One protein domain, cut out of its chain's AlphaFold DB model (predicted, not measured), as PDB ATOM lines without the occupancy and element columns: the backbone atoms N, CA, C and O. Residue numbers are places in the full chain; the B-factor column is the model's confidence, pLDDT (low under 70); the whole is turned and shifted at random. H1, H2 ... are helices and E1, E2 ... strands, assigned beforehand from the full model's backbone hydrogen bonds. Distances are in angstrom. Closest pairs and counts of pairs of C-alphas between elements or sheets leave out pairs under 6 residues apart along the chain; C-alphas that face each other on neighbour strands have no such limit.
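AT A GLANCE: This is residues 278 to 317 of the 629 residues of the protein "Probable ABP140-actin filament-binding protein" of Ustilago hordei (strain Uh4875-4) (UniProt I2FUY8). This is a small part with little regular structure: one helix, H1, lies toward one end, and a long winding link runs from it to the opposite end, then folds back to a short strand, E1. Two stretches stick out at the two ends: residues 288 to 294, of which 288 belongs to H1, and residues 305 to 310, which lie in the long link. The printed part has 40 residues, with one named helix and then one named strand; the class is mixed, with 14 residues in named elements. It is only just loose, close to compact, with a radius of gyration of the C-alphas of 11.0 A and spans of 29 by 19 by 16 A.

IN THESE COORDINATES: H1, residues 278 to 288, is 15.2 A long, from C-alpha 278 at (230.672, 159.665, 176.619) to C-alpha 288 at (231.259, 172.916, 184.054). E1, residues 314 to 316, is 6.9 A long and ends at C-alpha 316 at (234.963, 154.617, 186.078).

HOW THE PARTS SIT: H1 and E1 are apart. E1 pairs with no named strand. In H1 every O i to N i+4 pair is within hydrogen-bond range.

THE WHOLE: The C-alphas farthest apart, of Thr 292 and Ala 307, are 29.9 A apart. The printed part has no cut. The link from H1 to E1 is long, 25 residues. Residues 290 to 295 have pLDDT under 70.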
ATOM      1  N   ALA A 278     231.279 158.542 177.335       87.31
ATOM      2  CA  ALA A 278     230.672 159.665 176.619       87.31
ATOM      3  C   ALA A 278     229.539 160.343 177.416       87.31
ATOM      4  O   ALA A 278     229.477 161.567 177.495       87.31
ATOM      5  N   GLU A 279     228.665 159.567 178.070       87.94
ATOM      6  CA  GLU A 279     227.646 160.122 178.973       87.94
ATOM      7  C   GLU A 279     228.279 160.835 180.171       87.94
ATOM      8  O   GLU A 279     227.832 161.915 180.560       87.94
ATOM      9  N   ALA A 280     229.328 160.254 180.759       89.06
ATOM     10  CA  ALA A 280     230.053 160.873 181.860       89.06
ATOM     11  C   ALA A 280     230.690 162.208 181.435       89.06
ATOM     12  O   ALA A 280     230.553 163.197 182.154       89.06
ATOM     13  N   GLU A 281     231.319 162.265 180.260       90.25
ATOM     14  CA  GLU A 281     231.885 163.488 179.677       90.25
ATOM     15  C   GLU A 281     230.812 164.548 179.432       90.25
ATOM     16  O   GLU A 281     230.986 165.696 179.840       90.25
ATOM     17  N   ALA A 282     229.672 164.168 178.848       88.50
ATOM     18  CA  ALA A 282     228.558 165.082 178.602       88.50
ATOM     19  C   ALA A 282     227.993 165.670 179.909       88.50
ATOM     20  O   ALA A 282     227.752 166.880 180.003       88.50
ATOM     21  N   ILE A 283     227.834 164.847 180.955       86.94
ATOM     22  CA  ILE A 283     227.385 165.311 182.276       86.94
ATOM     23  C   ILE A 283     228.411 166.278 182.880       86.94
ATOM     24  O   ILE A 283     228.034 167.351 183.353       86.94
ATOM     25  N   LEU A 284     229.703 165.942 182.841       87.56
ATOM     26  CA  LEU A 284     230.764 166.810 183.359       87.56
ATOM     27  C   LEU A 284     230.843 168.143 182.598       87.56
ATOM     28  O   LEU A 284     230.956 169.191 183.233       87.56
ATOM     29  N   ALA A 285     230.709 168.126 181.268       86.94
ATOM     30  CA  ALA A 285     230.700 169.326 180.434       86.94
ATOM     31  C   ALA A 285     229.503 170.237 180.752       86.94
ATOM     32  O   ALA A 285     229.669 171.446 180.920       86.94
ATOM     33  N   SER A 286     228.305 169.663 180.916       84.00
ATOM     34  CA  SER A 286     227.105 170.430 181.278       84.00
ATOM     35  C   SER A 286     227.201 171.072 182.670       84.00
ATOM     36  O   SER A 286     226.732 172.192 182.868       84.00
ATOM     37  N   ARG A 287     227.861 170.406 183.628       80.25
ATOM     38  CA  ARG A 287     228.108 170.943 184.976       80.25
ATOM     39  C   ARG A 287     229.189 172.013 185.003       80.25
ATOM     40  O   ARG A 287     229.034 173.000 185.712       80.25
ATOM     41  N   ALA A 288     230.244 171.872 184.200       79.31
ATOM     42  CA  ALA A 288     231.259 172.916 184.054       79.31
ATOM     43  C   ALA A 288     230.657 174.240 183.539       79.31
ATOM     44  O   ALA A 288     231.130 175.313 183.905       79.31
ATOM     45  N   ALA A 289     229.577 174.167 182.752       77.12
ATOM     46  CA  ALA A 289     228.824 175.334 182.295       77.12
ATOM     47  C   ALA A 289     227.900 175.958 183.369       77.12
ATOM     48  O   ALA A 289     227.492 177.105 183.206       77.12
ATOM     49  N   ASN A 290     227.591 175.249 184.468       69.75
ATOM     50  CA  ASN A 290     226.709 175.693 185.560       69.75
ATOM     51  C   ASN A 290     227.341 175.423 186.951       69.75
ATOM     52  O   ASN A 290     226.970 174.464 187.631       69.75
ATOM     53  N   PRO A 291     228.273 176.275 187.421       63.94
ATOM     54  CA  PRO A 291     229.132 176.013 188.588       63.94
ATOM     55  C   PRO A 291     228.440 176.059 189.966       63.94
ATOM     56  O   PRO A 291     229.115 176.001 190.992       63.94
ATOM     57  N   THR A 292     227.111 176.167 190.030       63.72
ATOM     58  CA  THR A 292     226.352 176.167 191.295       63.72
ATOM     59  C   THR A 292     226.224 174.780 191.937       63.72
ATOM     60  O   THR A 292     225.790 174.687 193.082       63.72
ATOM     61  N   ASP A 293     226.586 173.709 191.224       59.75
ATOM     62  CA  ASP A 293     226.520 172.317 191.684       59.75
ATOM     63  C   ASP A 293     227.942 171.771 191.918       59.75
ATOM     64  O   ASP A 293     228.638 171.369 190.985       59.75
ATOM     65  N   SER A 294     228.407 171.816 193.172       58.84
ATOM     66  CA  SER A 294     229.767 171.410 193.562       58.84
ATOM     67  C   SER A 294     229.909 169.922 193.900       58.84
ATOM     68  O   SER A 294     231.009 169.477 194.242       58.84
ATOM     69  N   ASP A 295     228.823 169.144 193.856       64.94
ATOM     70  CA  ASP A 295     228.847 167.754 194.305       64.94
ATOM     71  C   ASP A 295     229.427 166.821 193.227       64.94
ATOM     72  O   ASP A 295     229.039 166.888 192.055       64.94
ATOM     73  N   PRO A 296     230.334 165.893 193.588       70.44
ATOM     74  CA  PRO A 296     230.928 164.970 192.628       70.44
ATOM     75  C   PRO A 296     229.866 164.063 191.982       70.44
ATOM     76  O   PRO A 296     229.064 163.438 192.677       70.44
ATOM     77  N   VAL A 297     229.897 163.935 190.650       81.56
ATOM     78  CA  VAL A 297     229.031 162.999 189.910       81.56
ATOM     79  C   VAL A 297     229.487 161.567 190.206       81.56
ATOM     80  O   VAL A 297     230.604 161.168 189.863       81.56
ATOM     81  N   PHE A 298     228.629 160.766 190.834       84.19
ATOM     82  CA  PHE A 298     228.913 159.346 191.028       84.19
ATOM     83  C   PHE A 298     229.007 158.633 189.674       84.19
ATOM     84  O   PHE A 298     228.111 158.762 188.845       84.19
ATOM     85  N   GLY A 299     230.068 157.849 189.470       87.00
ATOM     86  CA  GLY A 299     230.281 157.086 188.241       87.00
ATOM     87  C   GLY A 299     230.921 157.857 187.088       87.00
ATOM     88  O   GLY A 299     231.072 157.270 186.032       87.00
ATOM     89  N   ALA A 300     231.302 159.127 187.264       90.50
ATOM     90  CA  ALA A 300     231.930 159.928 186.208       90.50
ATOM     91  C   ALA A 300     233.416 160.225 186.470       90.50
ATOM     92  O   ALA A 300     233.942 161.238 186.015       90.50
ATOM     93  N   ARG A 301     234.123 159.396 187.249       91.56
ATOM     94  CA  ARG A 301     235.555 159.611 187.481       91.56
ATOM     95  C   ARG A 301     236.372 158.964 186.362       91.56
ATOM     96  O   ARG A 301     236.815 157.826 186.504       91.56
ATOM     97  N   LEU A 302     236.571 159.704 185.275       92.38
ATOM     98  CA  LEU A 302     237.245 159.241 184.059       92.38
ATOM     99  C   LEU A 302     238.769 159.356 184.152       92.38
ATOM    100  O   LEU A 302     239.285 160.400 184.547       92.38
ATOM    101  N   LEU A 303     239.487 158.291 183.781       91.12
ATOM    102  CA  LEU A 303     240.952 158.284 183.716       91.12
ATOM    103  C   LEU A 303     241.407 158.861 182.370       91.12
ATOM    104  O   LEU A 303     241.532 158.124 181.397       91.12
ATOM    105  N   THR A 304     241.641 160.171 182.317       88.56
ATOM    106  CA  THR A 304     242.080 160.873 181.096       88.56
ATOM    107  C   THR A 304     243.601 160.959 180.961       88.56
ATOM    108  O   THR A 304     244.121 160.962 179.850       88.56
ATOM    109  N   ASP A 305     244.321 160.993 182.084       89.44
ATOM    110  CA  ASP A 305     245.783 160.937 182.141       89.44
ATOM    111  C   ASP A 305     246.225 159.607 182.781       89.44
ATOM    112  O   ASP A 305     246.008 159.408 183.982       89.44
ATOM    113  N   PRO A 306     246.869 158.693 182.031       87.44
ATOM    114  CA  PRO A 306     247.390 157.442 182.576       87.44
ATOM    115  C   PRO A 306     248.345 157.628 183.765       87.44
ATOM    116  O   PRO A 306     248.376 156.777 184.659       87.44
ATOM    117  N   ALA A 307     249.086 158.741 183.838       90.56
ATOM    118  CA  ALA A 307     249.974 159.034 184.966       90.56
ATOM    119  C   ALA A 307     249.193 159.293 186.268       90.56
ATOM    120  O   ALA A 307     249.707 159.074 187.370       90.56
ATOM    121  N   ALA A 308     247.922 159.684 186.161       91.62
ATOM    122  CA  ALA A 308     247.060 159.950 187.298       91.62
ATOM    123  C   ALA A 308     246.475 158.678 187.933       91.62
ATOM    124  O   ALA A 308     245.822 158.792 188.969       91.62
ATOM    125  N   ILE A 309     246.710 157.473 187.397       92.19
ATOM    126  CA  ILE A 309     246.009 156.233 187.791       92.19
ATOM    127  C   ILE A 309     245.989 155.955 189.309       92.19
ATOM    128  O   ILE A 309     245.008 155.415 189.823       92.19
ATOM    129  N   PHE A 310     247.004 156.393 190.061       91.44
ATOM    130  CA  PHE A 310     247.096 156.212 191.518       91.44
ATOM    131  C   PHE A 310     246.594 157.394 192.368       91.44
ATOM    132  O   PHE A 310     246.681 157.343 193.597       91.44
ATOM    133  N   THR A 311     246.042 158.451 191.767       90.69
ATOM    134  CA  THR A 311     245.526 159.626 192.501       90.69
ATOM    135  C   THR A 311     244.205 159.333 193.219       90.69
ATOM    136  O   THR A 311     243.962 159.822 194.326       90.69
ATOM    137  N   HIS A 312     243.383 158.444 192.660       87.56
ATOM    138  CA  HIS A 312     242.131 157.977 193.251       87.56
ATOM    139  C   HIS A 312     242.180 156.480 193.574       87.56
ATOM    140  O   HIS A 312     243.067 155.769 193.129       87.56
ATOM    141  N   ASN A 313     241.237 155.979 194.382       89.06
ATOM    142  CA  ASN A 313     241.154 154.539 194.691       89.06
ATOM    143  C   ASN A 313     240.485 153.723 193.575       89.06
ATOM    144  O   ASN A 313     240.622 152.501 193.540       89.06
ATOM    145  N   ALA A 314     239.702 154.386 192.727       92.38
ATOM    146  CA  ALA A 314     239.002 153.770 191.616       92.38
ATOM    147  C   ALA A 314     238.696 154.813 190.541       92.38
ATOM    148  O   ALA A 314     238.523 155.982 190.899       92.38
ATOM    149  N   TRP A 315     238.579 154.347 189.301       94.06
ATOM    150  CA  TRP A 315     238.199 155.073 188.091       94.06
ATOM    151  C   TRP A 315     237.052 154.341 187.390       94.06
ATOM    152  O   TRP A 315     236.998 153.106 187.421       94.06
ATOM    153  N   ASP A 316     236.152 155.098 186.776       92.62
ATOM    154  CA  ASP A 316     234.963 154.617 186.078       92.62
ATOM    155  C   ASP A 316     235.212 154.546 184.562       92.62
ATOM    156  O   ASP A 316     236.012 155.310 184.025       92.62
ATOM    157  N   HIS A 317     234.524 153.624 183.881       90.31
ATOM    158  CA  HIS A 317     234.557 153.450 182.421       90.31
ATOM    159  C   HIS A 317     235.963 153.224 181.830       90.31
ATOM    160  O   HIS A 317     236.230 153.592 180.692       90.31
TER     161      HIS A 317